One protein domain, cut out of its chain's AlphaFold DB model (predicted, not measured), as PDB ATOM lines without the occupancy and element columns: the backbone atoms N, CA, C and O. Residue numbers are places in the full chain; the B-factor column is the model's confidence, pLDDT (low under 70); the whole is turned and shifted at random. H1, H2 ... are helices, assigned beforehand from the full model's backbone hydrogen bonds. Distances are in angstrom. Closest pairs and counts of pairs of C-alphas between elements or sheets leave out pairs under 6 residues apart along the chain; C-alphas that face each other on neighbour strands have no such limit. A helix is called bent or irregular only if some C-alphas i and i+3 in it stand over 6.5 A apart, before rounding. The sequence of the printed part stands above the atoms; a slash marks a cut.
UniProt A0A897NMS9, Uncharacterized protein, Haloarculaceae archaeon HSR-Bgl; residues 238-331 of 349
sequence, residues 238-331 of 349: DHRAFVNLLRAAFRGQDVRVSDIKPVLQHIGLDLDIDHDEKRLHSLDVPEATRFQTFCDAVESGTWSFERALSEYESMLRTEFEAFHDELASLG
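Overview. This is residues 238 to 331 of the 349 residues of an uncharacterized protein of Haloarculaceae archaeon HSR-Bgl (UniProt A0A897NMS9). Two layers of short helices make the body: the hairpin of H1 and H2 on one side, and a bowed row of H3, H4 and H5, running in alternating directions, on the other. H1 crosses H3 near its last residues, while H5 sits at one end of the long axis and the long loop of residues 267 to 288 at the other. The printed part has 94 residues with five named helices, H1 to H5 in chain order, and no named strand; its class is all helix. It is compact, with a radius of gyration of the C-alphas of 13.2 A, and elongated, spanning 42 by 26 by 19 A.

Along the chain. H1, the longest helix by residues, holds residues 238 to 250 and is 19.2 A long, from C-alpha 238 at (36.401, 16.017, -24.358) to C-alpha 250 at (21.770, 17.061, -12.019). H2 is residues 257 to 266, 13.6 A; it is irregular, with C-alphas 259 and 262 7.6 A apart. H3 is residues 289 to 299, 15.2 A, and H4 is residues 305 to 316, 16.4 A. H5 is residues 321 to 329, 12.3 A, and ends with C-alpha 329 at (35.581, -2.312, -17.419).

Arrangement. H1 and H2 form a helical hairpin and touch at a shallow tilt of 26 degrees, opposite ways; their closest C-alphas, of Ala 241 and Val 263, are 5.3 A apart. With residues 245 to 250 alone, H1 touches H3, the closest C-alphas being those of Ala 249 and Cys 295 at 4.3 A; the tilt of 68 degrees is steep, only just short of about perpendicular. H1 and H4 are close but not clearly touching, with the closest C-alphas, of Phe 242 and Tyr 312, 7.1 A apart. H3 and H4, a helical hairpin, only just touch, with 3 pairs of C-alphas within 8 A, the closest those of Val 298 and Ala 308 at 7.5 A; the tilt is a shallow 11 degrees, opposite ways. H4 touches H5 with residues 305 to 309 alone, in another helical hairpin at a shallow tilt of 10 degrees; the closest C-alphas, of Glu 306 and His 324, are 6.8 A apart. The helix packing is mostly aligned, with 3 of these 4 touching pairs at a shallow tilt. H2 and H3 are apart, and H1 and H5 only just so at 8.1 A. Every O i to N i+4 pair is within hydrogen-bond range in H3, H4 and H5; in H1 it is 8 of 9 and in H2 4 of 6.

Size, cuts and confidence. The two C-alphas farthest apart, of Asp 274 and Ser 329, are 42.7 A apart. The printed part has no cut. The link from H2 to H3, 22 residues, is long. The mean pLDDT of the printed part is 77.9; residues 251 to 254, 268, and 329 to 330 are under 70.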
ATOM      1  N   ASP A 238      37.670  16.647 -23.986       75.00
ATOM      2  CA  ASP A 238      36.401  16.017 -24.358       75.00
ATOM      3  C   ASP A 238      35.819  15.203 -23.195       75.00
ATOM      4  O   ASP A 238      34.638  15.330 -22.855       75.00
ATOM      5  N   HIS A 239      36.655  14.426 -22.506       77.00
ATOM      6  CA  HIS A 239      36.215  13.625 -21.364       77.00
ATOM      7  C   HIS A 239      35.772  14.506 -20.189       77.00
ATOM      8  O   HIS A 239      34.716  14.278 -19.587       77.00
ATOM      9  N   ARG A 240      36.523  15.579 -19.891       73.88
ATOM     10  CA  ARG A 240      36.113  16.568 -18.876       73.88
ATOM     11  C   ARG A 240      34.806  17.251 -19.239       73.88
ATOM     12  O   ARG A 240      33.958  17.457 -18.368       73.88
ATOM     13  N   ALA A 241      34.646  17.632 -20.502       77.38
ATOM     14  CA  ALA A 241      33.436  18.280 -20.976       77.38
ATOM     15  C   ALA A 241      32.216  17.353 -20.836       77.38
ATOM     16  O   ALA A 241      31.176  17.809 -20.354       77.38
ATOM     17  N   PHE A 242      32.357  16.055 -21.125       82.62
ATOM     18  CA  PHE A 242      31.306  15.060 -20.894       82.62
ATOM     19  C   PHE A 242      30.909  14.937 -19.413       82.62
ATOM     20  O   PHE A 242      29.728  15.016 -19.071       82.62
ATOM     21  N   VAL A 243      31.878  14.814 -18.502       77.69
ATOM     22  CA  VAL A 243      31.601  14.703 -17.055       77.69
ATOM     23  C   VAL A 243      30.952  15.976 -16.511       77.69
ATOM     24  O   VAL A 243      30.008  15.912 -15.717       77.69
ATOM     25  N   ASN A 244      31.414  17.145 -16.958       74.62
ATOM     26  CA  ASN A 244      30.810  18.425 -16.593       74.62
ATOM     27  C   ASN A 244      29.376  18.555 -17.120       74.62
ATOM     28  O   ASN A 244      28.522  19.078 -16.405       74.62
ATOM     29  N   LEU A 245      29.089  18.026 -18.313       79.81
ATOM     30  CA  LEU A 245      27.738  17.972 -18.866       79.81
ATOM     31  C   LEU A 245      26.813  17.075 -18.028       79.81
ATOM     32  O   LEU A 245      25.704  17.486 -17.690       79.81
ATOM     33  N   LEU A 246      27.282  15.894 -17.614       81.56
ATOM     34  CA  LEU A 246      26.531  15.017 -16.706       81.56
ATOM     35  C   LEU A 246      26.249  15.697 -15.361       81.56
ATOM     36  O   LEU A 246      25.136  15.620 -14.848       81.56
ATOM     37  N   ARG A 247      27.235  16.402 -14.796       75.56
ATOM     38  CA  ARG A 247      27.054  17.170 -13.554       75.56
ATOM     39  C   ARG A 247      26.058  18.311 -13.734       75.56
ATOM     40  O   ARG A 247      25.272  18.560 -12.825       75.56
ATOM     41  N   ALA A 248      26.078  18.993 -14.878       74.62
ATOM     42  CA  ALA A 248      25.119  20.044 -15.185       74.62
ATOM     43  C   ALA A 248      23.684  19.501 -15.229       74.62
ATOM     44  O   ALA A 248      22.801  20.130 -14.659       74.62
ATOM     45  N   ALA A 249      23.461  18.308 -15.788       78.75
ATOM     46  CA  ALA A 249      22.132  17.692 -15.829       78.75
ATOM     47  C   ALA A 249      21.490  17.516 -14.435       78.75
ATOM     48  O   ALA A 249      20.288  17.704 -14.291       78.75
ATOM     49  N   PHE A 250      22.278  17.231 -13.392       73.00
ATOM     50  CA  PHE A 250      21.770  17.061 -12.019       73.00
ATOM     51  C   PHE A 250      21.711  18.349 -11.188       73.00
ATOM     52  O   PHE A 250      21.204  18.338 -10.071       73.00
ATOM     53  N   ARG A 251      22.197  19.482 -11.705       69.19
ATOM     54  CA  ARG A 251      22.064  20.785 -11.024       69.19
ATOM     55  C   ARG A 251      20.647  21.375 -11.142       69.19
ATOM     56  O   ARG A 251      20.381  22.431 -10.569       69.19
ATOM     57  N   GLY A 252      19.745  20.695 -11.853       63.47
ATOM     58  CA  GLY A 252      18.338  21.061 -12.000       63.47
ATOM     59  C   GLY A 252      18.122  22.355 -12.789       63.47
ATOM     60  O   GLY A 252      18.990  22.837 -13.516       63.47
ATOM     61  N   GLN A 253      16.950  22.973 -12.613       66.56
ATOM     62  CA  GLN A 253      16.526  24.138 -13.405       66.56
ATOM     63  C   GLN A 253      17.338  25.427 -13.182       66.56
ATOM     64  O   GLN A 253      17.095  26.425 -13.866       66.56
ATOM     65  N   ASP A 254      18.282  25.431 -12.239       68.81
ATOM     66  CA  ASP A 254      19.102  26.593 -11.894       68.81
ATOM     67  C   ASP A 254      20.403  26.708 -12.704       68.81
ATOM     68  O   ASP A 254      21.088  27.724 -12.582       68.81
ATOM     69  N   VAL A 255      20.716  25.736 -13.570       75.12
ATOM     70  CA  VAL A 255      21.889  25.794 -14.461       75.12
ATOM     71  C   VAL A 255      21.817  27.024 -15.361       75.12
ATOM     72  O   VAL A 255      20.893  27.163 -16.173       75.12
ATOM     73  N   ARG A 256      22.810  27.908 -15.247       81.62
ATOM     74  CA  ARG A 256      22.963  29.065 -16.133       81.62
ATOM     75  C   ARG A 256      23.745  28.687 -17.380       81.62
ATOM     76  O   ARG A 256      24.541  27.750 -17.374       81.62
ATOM     77  N   VAL A 257      23.549  29.445 -18.453       78.50
ATOM     78  CA  VAL A 257      24.353  29.286 -19.674       78.50
ATOM     79  C   VAL A 257      25.834  29.510 -19.375       78.50
ATOM     80  O   VAL A 257      26.657  28.748 -19.869       78.50
ATOM     81  N   SER A 258      26.183  30.472 -18.515       77.62
ATOM     82  CA  SER A 258      27.569  30.707 -18.087       77.62
ATOM     83  C   SER A 258      28.221  29.491 -17.417       77.62
ATOM     84  O   SER A 258      29.407  29.251 -17.642       77.62
ATOM     85  N   ASP A 259      27.456  28.678 -16.681       70.62
ATOM     86  CA  ASP A 259      27.963  27.478 -15.998       70.62
ATOM     87  C   ASP A 259      28.383  26.372 -16.977       70.62
ATOM     88  O   ASP A 259      29.252  25.560 -16.661       70.62
ATOM     89  N   ILE A 260      27.756  26.325 -18.158       75.25
ATOM     90  CA  ILE A 260      28.014  25.312 -19.193       75.25
ATOM     91  C   ILE A 260      28.675  25.883 -20.451       75.25
ATOM     92  O   ILE A 260      28.984  25.135 -21.377       75.25
ATOM     93  N   LYS A 261      28.929  27.194 -20.493       76.38
ATOM     94  CA  LYS A 261      29.546  27.889 -21.627       76.38
ATOM     95  C   LYS A 261      30.865  27.256 -22.083       76.38
ATOM     96  O   LYS A 261      31.019  27.094 -23.290       76.38
ATOM     97  N   PRO A 262      31.767  26.803 -21.185       70.38
ATOM     98  CA  PRO A 262      32.969  26.088 -21.608       70.38
ATOM     99  C   PRO A 262      32.658  24.800 -22.381       70.38
ATOM    100  O   PRO A 262      33.311  24.514 -23.378       70.38
ATOM    101  N   VAL A 263      31.629  24.051 -21.966       73.19
ATOM    102  CA  VAL A 263      31.192  22.824 -22.651       73.19
ATOM    103  C   VAL A 263      30.585  23.161 -24.011       73.19
ATOM    104  O   VAL A 263      30.914  22.503 -24.989       73.19
ATOM    105  N   LEU A 264      29.750  24.204 -24.088       75.62
ATOM    106  CA  LEU A 264      29.131  24.658 -25.337       75.62
ATOM    107  C   LEU A 264      30.172  25.130 -26.360       75.62
ATOM    108  O   LEU A 264      30.125  24.735 -27.522       75.62
ATOM    109  N   GLN A 265      31.157  25.914 -25.927       76.69
ATOM    110  CA  GLN A 265      32.225  26.384 -26.807       76.69
ATOM    111  C   GLN A 265      33.096  25.231 -27.307       76.69
ATOM    112  O   GLN A 265      33.456  25.200 -28.483       76.69
ATOM    113  N   HIS A 266      33.387  24.260 -26.437       73.31
ATOM    114  CA  HIS A 266      34.198  23.087 -26.764       73.31
ATOM    115  C   HIS A 266      33.591  22.237 -27.890       73.31
ATOM    116  O   HIS A 266      34.292  21.797 -28.793       73.31
ATOM    117  N   ILE A 267      32.265  22.099 -27.912       70.81
ATOM    118  CA  ILE A 267      31.531  21.375 -28.963       70.81
ATOM    119  C   ILE A 267      31.185  22.239 -30.195       70.81
ATOM    120  O   ILE A 267      30.429  21.808 -31.069       70.81
ATOM    121  N   GLY A 268      31.691  23.474 -30.261       69.56
ATOM    122  CA  GLY A 268      31.490  24.390 -31.388       69.56
ATOM    123  C   GLY A 268      30.185  25.197 -31.368       69.56
ATOM    124  O   GLY A 268      29.773  25.695 -32.416       69.56
ATOM    125  N   LEU A 269      29.532  25.335 -30.211       72.62
ATOM    126  CA  LEU A 269      28.361  26.193 -30.014       72.62
ATOM    127  C   LEU A 269      28.740  27.447 -29.222       72.62
ATOM    128  O   LEU A 269      28.986  27.399 -28.020       72.62
ATOM    129  N   ASP A 270      28.742  28.592 -29.899       72.31
ATOM    130  CA  ASP A 270      28.982  29.886 -29.265       72.31
ATOM    131  C   ASP A 270      27.647  30.604 -29.051       72.31
ATOM    132  O   ASP A 270      26.995  31.039 -30.003       72.31
ATOM    133  N   LEU A 271      27.205  30.666 -27.794       74.19
ATOM    134  CA  LEU A 271      26.044  31.458 -27.402       74.19
ATOM    135  C   LEU A 271      26.497  32.872 -27.039       74.19
ATOM    136  O   LEU A 271      27.494  33.056 -26.338       74.19
ATOM    137  N   ASP A 272      25.729  33.862 -27.493       75.06
ATOM    138  CA  ASP A 272      25.987  35.269 -27.198       75.06
ATOM    139  C   ASP A 272      26.056  35.508 -25.677       75.06
ATOM    140  O   ASP A 272      25.319  34.896 -24.899       75.06
ATOM    141  N   ILE A 273      26.929  36.428 -25.256       74.62
ATOM    142  CA  ILE A 273      27.089  36.841 -23.857       74.62
ATOM    143  C   ILE A 273      25.767  37.321 -23.237       74.62
ATOM    144  O   ILE A 273      25.547  37.144 -22.040       74.62
ATOM    145  N   ASP A 274      24.837  37.823 -24.053       78.25
ATOM    146  CA  ASP A 274      23.474  38.189 -23.651       78.25
ATOM    147  C   ASP A 274      22.641  37.002 -23.119       78.25
ATOM    148  O   ASP A 274      21.503  37.168 -22.656       78.25
ATOM    149  N   HIS A 275      23.137  35.770 -23.241       79.50
ATOM    150  CA  HIS A 275      22.480  34.560 -22.753       79.50
ATOM    151  C   HIS A 275      23.119  33.982 -21.492       79.50
ATOM    152  O   HIS A 275      22.473  33.151 -20.862       79.50
ATOM    153  N   ASP A 276      24.292  34.464 -21.069       78.00
ATOM    154  CA  ASP A 276      25.086  33.897 -19.966       78.00
ATOM    155  C   ASP A 276      24.297  33.776 -18.654       78.00
ATOM    156  O   ASP A 276      24.347  32.745 -17.985       78.00
ATOM    157  N   GLU A 277      23.497  34.791 -18.323       80.12
ATOM    158  CA  GLU A 277      22.697  34.833 -17.091       80.12
ATOM    159  C   GLU A 277      21.337  34.122 -17.205       80.12
ATOM    160  O   GLU A 277      20.591  34.029 -16.224       80.12
ATOM    161  N   LYS A 278      20.976  33.621 -18.391       82.31
ATOM    162  CA  LYS A 278      19.717  32.896 -18.593       82.31
ATOM    163  C   LYS A 278      19.856  31.460 -18.098       82.31
ATOM    164  O   LYS A 278      20.911  30.840 -18.206       82.31
ATOM    165  N   ARG A 279      18.753  30.905 -17.590       81.75
ATOM    166  CA  ARG A 279      18.685  29.484 -17.232       81.75
ATOM    167  C   ARG A 279      18.607  28.647 -18.499       81.75
ATOM    168  O   ARG A 279      17.760  28.927 -19.351       81.75
ATOM    169  N   LEU A 280      19.416  27.595 -18.572       76.62
ATOM    170  CA  LEU A 280      19.489  26.688 -19.713       76.62
ATOM    171  C   LEU A 280      18.112  26.129 -20.088       76.62
ATOM    172  O   LEU A 280      17.733  26.183 -21.251       76.62
ATOM    173  N   HIS A 281      17.318  25.687 -19.109       73.31
ATOM    174  CA  HIS A 281      15.971  25.138 -19.339       73.31
ATOM    175  C   HIS A 281      14.943  26.173 -19.827       73.31
ATOM    176  O   HIS A 281      13.897  25.805 -20.349       73.31
ATOM    177  N   SER A 282      15.217  27.468 -19.648       75.75
ATOM    178  CA  SER A 282      14.341  28.559 -20.107       75.75
ATOM    179  C   SER A 282      14.781  29.170 -21.437       75.75
ATOM    180  O   SER A 282      14.165  30.123 -21.917       75.75
ATOM    181  N   LEU A 283      15.881  28.670 -22.003       79.62
ATOM    182  CA  LEU A 283      16.483  29.236 -23.194       79.62
ATOM    183  C   LEU A 283      15.775  28.707 -24.448       79.62
ATOM    184  O   LEU A 283      15.925  27.546 -24.816       79.62
ATOM    185  N   ASP A 284      15.016  29.575 -25.112       76.31
ATOM    186  CA  ASP A 284      14.327  29.263 -26.369       76.31
ATOM    187  C   ASP A 284      15.227  29.594 -27.569       76.31
ATOM    188  O   ASP A 284      14.984  30.540 -28.320       76.31
ATOM    189  N   VAL A 285      16.341  28.862 -27.685       76.75
ATOM    190  CA  VAL A 285      17.235  28.925 -28.850       76.75
ATOM    191  C   VAL A 285      17.424  27.520 -29.434       76.75
ATOM    192  O   VAL A 285      17.653  26.577 -28.666       76.75
ATOM    193  N   PRO A 286      17.334  27.346 -30.768       75.00
ATOM    194  CA  PRO A 286      17.480  26.038 -31.416       75.00
ATOM    195  C   PRO A 286      18.773  25.299 -31.043       75.00
ATOM    196  O   PRO A 286      18.798  24.072 -30.950       75.00
ATOM    197  N   GLU A 287      19.844  26.049 -30.804       70.25
ATOM    198  CA  GLU A 287      21.173  25.556 -30.456       70.25
ATOM    199  C   GLU A 287      21.203  24.868 -29.079       70.25
ATOM    200  O   GLU A 287      21.996  23.951 -28.865       70.25
ATOM    201  N   ALA A 288      20.310  25.246 -28.156       73.56
ATOM    202  CA  ALA A 288      20.268  24.714 -26.791       73.56
ATOM    203  C   ALA A 288      19.307  23.530 -26.616       73.56
ATOM    204  O   ALA A 288      19.418  22.789 -25.638       73.56
ATOM    205  N   THR A 289      18.399  23.295 -27.568       79.69
ATOM    206  CA  THR A 289      17.389  22.223 -27.488       79.69
ATOM    207  C   THR A 289      18.017  20.838 -27.324       79.69
ATOM    208  O   THR A 289      17.502  19.990 -26.591       79.69
ATOM    209  N   ARG A 290      19.166  20.600 -27.970       76.81
ATOM    210  CA  ARG A 290      19.881  19.320 -27.866       76.81
ATOM    211  C   ARG A 290      20.450  19.092 -26.456       76.81
ATOM    212  O   ARG A 290      20.412  17.963 -25.976       76.81
ATOM    213  N   PHE A 291      20.890  20.156 -25.776       78.38
ATOM    214  CA  PHE A 291      21.394  20.119 -24.394       78.38
ATOM    215  C   PHE A 291      20.276  19.940 -23.383       78.38
ATOM    216  O   PHE A 291      20.400  19.119 -22.485       78.38
ATOM    217  N   GLN A 292      19.166  20.651 -23.567       80.50
ATOM    218  CA  GLN A 292      17.970  20.477 -22.741       80.50
ATOM    219  C   GLN A 292      17.489  19.024 -22.798       80.50
ATOM    220  O   GLN A 292      17.314  18.392 -21.765       80.50
ATOM    221  N   THR A 293      17.406  18.455 -24.007       83.25
ATOM    222  CA  THR A 293      16.999  17.054 -24.203       83.25
ATOM    223  C   THR A 293      17.956  16.077 -23.515       83.25
ATOM    224  O   THR A 293      17.506  15.111 -22.904       83.25
ATOM    225  N   PHE A 294      19.268  16.323 -23.608       85.19
ATOM    226  CA  PHE A 294      20.280  15.526 -22.916       85.19
ATOM    227  C   PHE A 294      20.088  15.598 -21.397       85.19
ATOM    228  O   PHE A 294      19.968  14.562 -20.745       85.19
ATOM    229  N   CYS A 295      20.018  16.811 -20.838       81.94
ATOM    230  CA  CYS A 295      19.868  17.024 -19.402       81.94
ATOM    231  C   CYS A 295      18.585  16.378 -18.870       81.94
ATOM    232  O   CYS A 295      18.656  15.606 -17.918       81.94
ATOM    233  N   ASP A 296      17.448  16.593 -19.535       83.12
ATOM    234  CA  ASP A 296      16.154  16.029 -19.138       83.12
ATOM    235  C   ASP A 296      16.169  14.484 -19.178       83.12
ATOM    236  O   ASP A 296      15.585  13.797 -18.331       83.12
ATOM    237  N   ALA A 297      16.853  13.893 -20.164       83.12
ATOM    238  CA  ALA A 297      16.936  12.444 -20.311       83.12
ATOM    239  C   ALA A 297      17.869  11.777 -19.283       83.12
ATOM    240  O   ALA A 297      17.601  10.652 -18.845       83.12
ATOM    241  N   VAL A 298      18.932  12.477 -18.880       83.25
ATOM    242  CA  VAL A 298      19.831  12.067 -17.794       83.25
ATOM    243  C   VAL A 298      19.148  12.235 -16.434       83.25
ATOM    244  O   VAL A 298      19.143  11.291 -15.647       83.25
ATOM    245  N   GLU A 299      18.505  13.379 -16.177       78.69
ATOM    246  CA  GLU A 299      17.790  13.670 -14.923       78.69
ATOM    247  C   GLU A 299      16.633  12.685 -14.685       78.69
ATOM    248  O   GLU A 299      16.442  12.188 -13.575       78.69
ATOM    249  N   SER A 300      15.896  12.323 -15.738       79.19
ATOM    250  CA  SER A 300      14.813  11.331 -15.654       79.19
ATOM    251  C   SER A 300      15.287   9.890 -15.411       79.19
ATOM    252  O   SER A 300      14.450   8.994 -15.280       79.19
ATOM    253  N   GLY A 301      16.602   9.638 -15.377       77.69
ATOM    254  CA  GLY A 301      17.178   8.301 -15.216       77.69
ATOM    255  C   GLY A 301      16.909   7.373 -16.405       77.69
ATOM    256  O   GLY A 301      17.033   6.153 -16.285       77.69
ATOM    257  N   THR A 302      16.511   7.931 -17.554       80.12
ATOM    258  CA  THR A 302      16.146   7.162 -18.753       80.12
ATOM    259  C   THR A 302      17.384   6.663 -19.502       80.12
ATOM    260  O   THR A 302      17.310   5.685 -20.250       80.12
ATOM    261  N   TRP A 303      18.519   7.350 -19.351       87.88
ATOM    262  CA  TRP A 303      19.756   7.048 -20.069       87.88
ATOM    263  C   TRP A 303      20.784   6.333 -19.193       87.88
ATOM    264  O   TRP A 303      20.951   6.637 -18.009       87.88
ATOM    265  N   SER A 304      21.481   5.377 -19.809       87.50
ATOM    266  CA  SER A 304      22.690   4.764 -19.264       87.50
ATOM    267  C   SER A 304      23.933   5.587 -19.612       87.50
ATOM    268  O   SER A 304      23.868   6.461 -20.480       87.50
ATOM    269  N   PHE A 305      25.066   5.292 -18.968       81.75
ATOM    270  CA  PHE A 305      26.350   5.934 -19.287       81.75
ATOM    271  C   PHE A 305      26.753   5.740 -20.753       81.75
ATOM    272  O   PHE A 305      27.097   6.713 -21.413       81.75
ATOM    273  N   GLU A 306      26.620   4.522 -21.278       87.56
ATOM    274  CA  GLU A 306      26.884   4.188 -22.685       87.56
ATOM    275  C   GLU A 306      26.025   5.032 -23.632       87.56
ATOM    276  O   GLU A 306      26.523   5.653 -24.565       87.56
ATOM    277  N   ARG A 307      24.720   5.132 -23.347       88.81
ATOM    278  CA  ARG A 307      23.800   5.908 -24.179       88.81
ATOM    279  C   ARG A 307      24.109   7.402 -24.136       88.81
ATOM    280  O   ARG A 307      24.047   8.061 -25.169       88.81
ATOM    281  N   ALA A 308      24.407   7.939 -22.955       88.81
ATOM    282  CA  ALA A 308      24.767   9.344 -22.813       88.81
ATOM    283  C   ALA A 308      26.082   9.659 -23.539       88.81
ATOM    284  O   ALA A 308      26.166  10.688 -24.206       88.81
ATOM    285  N   LEU A 309      27.070   8.761 -23.461       88.00
ATOM    286  CA  LEU A 309      28.333   8.900 -24.180       88.00
ATOM    287  C   LEU A 309      28.106   8.893 -25.695       88.00
ATOM    288  O   LEU A 309      28.546   9.821 -26.361       88.00
ATOM    289  N   SER A 310      27.317   7.959 -26.234       89.25
ATOM    290  CA  SER A 310      26.997   7.936 -27.672       89.25
ATOM    291  C   SER A 310      26.250   9.178 -28.165       89.25
ATOM    292  O   SER A 310      26.457   9.644 -29.288       89.25
ATOM    293  N   GLU A 311      25.376   9.753 -27.339       88.88
ATOM    294  CA  GLU A 311      24.700  11.011 -27.677       88.88
ATOM    295  C   GLU A 311      25.673  12.195 -27.673       88.88
ATOM    296  O   GLU A 311      25.581  13.067 -28.541       88.88
ATOM    297  N   TYR A 312      26.638  12.201 -26.752       86.56
ATOM    298  CA  TYR A 312      27.709  13.192 -26.700       86.56
ATOM    299  C   TYR A 312      28.688  13.064 -27.881       86.56
ATOM    300  O   TYR A 312      28.968  14.048 -28.566       86.56
ATOM    301  N   GLU A 313      29.109  11.846 -28.218       88.19
ATOM    302  CA  GLU A 313      29.887  11.505 -29.418       88.19
ATOM    303  C   GLU A 313      29.205  12.007 -30.693       88.19
ATOM    304  O   GLU A 313      29.818  12.633 -31.560       88.19
ATOM    305  N   SER A 314      27.883  11.836 -30.781       85.75
ATOM    306  CA  SER A 314      27.077  12.353 -31.887       85.75
ATOM    307  C   SER A 314      27.015  13.889 -31.939       85.75
ATOM    308  O   SER A 314      26.796  14.470 -33.009       85.75
ATOM    309  N   MET A 315      27.171  14.582 -30.807       83.44
ATOM    310  CA  MET A 315      27.300  16.045 -30.781       83.44
ATOM    311  C   MET A 315      28.656  16.481 -31.334       83.44
ATOM    312  O   MET A 315      28.702  17.388 -32.163       83.44
ATOM    313  N   LEU A 316      29.722  15.786 -30.938       81.00
ATOM    314  CA  LEU A 316      31.102  16.071 -31.331       81.00
ATOM    315  C   LEU A 316      31.512  15.507 -32.696       81.00
ATOM    316  O   LEU A 316      32.539  15.906 -33.241       81.00
ATOM    317  N   ARG A 317      30.717  14.591 -33.262       81.25
ATOM    318  CA  ARG A 317      31.066  13.800 -34.458       81.25
ATOM    319  C   ARG A 317      32.407  13.070 -34.301       81.25
ATOM    320  O   ARG A 317      33.173  12.983 -35.260       81.25
ATOM    321  N   THR A 318      32.660  12.571 -33.097       81.94
ATOM    322  CA  THR A 318      33.884  11.869 -32.688       81.94
ATOM    323  C   THR A 318      33.482  10.647 -31.869       81.94
ATOM    324  O   THR A 318      32.453  10.696 -31.204       81.94
ATOM    325  N   GLU A 319      34.255   9.566 -31.946       83.75
ATOM    326  CA  GLU A 319      34.039   8.331 -31.180       83.75
ATOM    327  C   GLU A 319      35.145   8.188 -30.127       83.75
ATOM    328  O   GLU A 319      36.321   8.395 -30.430       83.75
ATOM    329  N   PHE A 320      34.770   7.824 -28.903       81.12
ATOM    330  CA  PHE A 320      35.658   7.636 -27.760       81.12
ATOM    331  C   PHE A 320      35.709   6.150 -27.383       81.12
ATOM    332  O   PHE A 320      35.239   5.750 -26.319       81.12
ATOM    333  N   GLU A 321      36.289   5.313 -28.252       77.81
ATOM    334  CA  GLU A 321      36.388   3.854 -28.031       77.81
ATOM    335  C   GLU A 321      36.989   3.515 -26.653       77.81
ATOM    336  O   GLU A 321      36.430   2.706 -25.917       77.81
ATOM    337  N   ALA A 322      38.049   4.222 -26.244       70.12
ATOM    338  CA  ALA A 322      38.674   4.042 -24.932       70.12
ATOM    339  C   ALA A 322      37.736   4.382 -23.754       70.12
ATOM    340  O   ALA A 322      37.820   3.759 -22.699       70.12
ATOM    341  N   PHE A 323      36.818   5.341 -23.921       76.94
ATOM    342  CA  PHE A 323      35.831   5.690 -22.895       76.94
ATOM    343  C   PHE A 323      34.771   4.583 -22.788       76.94
ATOM    344  O   PHE A 323      34.414   4.168 -21.685       76.94
ATOM    345  N   HIS A 324      34.308   4.037 -23.915       80.81
ATOM    346  CA  HIS A 324      33.403   2.880 -23.901       80.81
ATOM    347  C   HIS A 324      34.032   1.660 -23.221       80.81
ATOM    348  O   HIS A 324      33.379   1.039 -22.379       80.81
ATOM    349  N   ASP A 325      35.294   1.358 -23.531       73.06
ATOM    350  CA  ASP A 325      36.040   0.266 -22.899       73.06
ATOM    351  C   ASP A 325      36.171   0.474 -21.383       73.06
ATOM    352  O   ASP A 325      35.953  -0.460 -20.607       73.06
ATOM    353  N   GLU A 326      36.422   1.709 -20.944       70.31
ATOM    354  CA  GLU A 326      36.509   2.051 -19.523       70.31
ATOM    355  C   GLU A 326      35.154   1.894 -18.812       70.31
ATOM    356  O   GLU A 326      35.050   1.229 -17.781       70.31
ATOM    357  N   LEU A 327      34.062   2.410 -19.389       76.06
ATOM    358  CA  LEU A 327      32.713   2.235 -18.831       76.06
ATOM    359  C   LEU A 327      32.311   0.757 -18.735       76.06
ATOM    360  O   LEU A 327      31.570   0.374 -17.817       76.06
ATOM    361  N   ALA A 328      32.763  -0.063 -19.686       74.44
ATOM    362  CA  ALA A 328      32.551  -1.503 -19.687       74.44
ATOM    363  C   ALA A 328      33.393  -2.205 -18.612       74.44
ATOM    364  O   ALA A 328      32.850  -3.038 -17.883       74.44
ATOM    365  N   SER A 329      34.668  -1.833 -18.468       67.38
ATOM    366  CA  SER A 329      35.581  -2.312 -17.419       67.38
ATOM    367  C   SER A 329      35.020  -2.044 -16.020       67.38
ATOM    368  O   SER A 329      34.927  -2.944 -15.183       67.38
ATOM    369  N   LEU A 330      34.504  -0.832 -15.807       65.94
ATOM    370  CA  LEU A 330      33.852  -0.412 -14.565       65.94
ATOM    371  C   LEU A 330      32.480  -1.065 -14.341       65.94
ATOM    372  O   LEU A 330      31.872  -0.904 -13.282       65.94
ATOM    373  N   GLY A 331      31.947  -1.766 -15.343       73.31
ATOM    374  CA  GLY A 331      30.627  -2.387 -15.293       73.31
ATOM    375  C   GLY A 331      29.470  -1.385 -15.231       73.31
ATOM    376  O   GLY A 331      28.334  -1.796 -15.001       73.31
TER     377      GLY A 331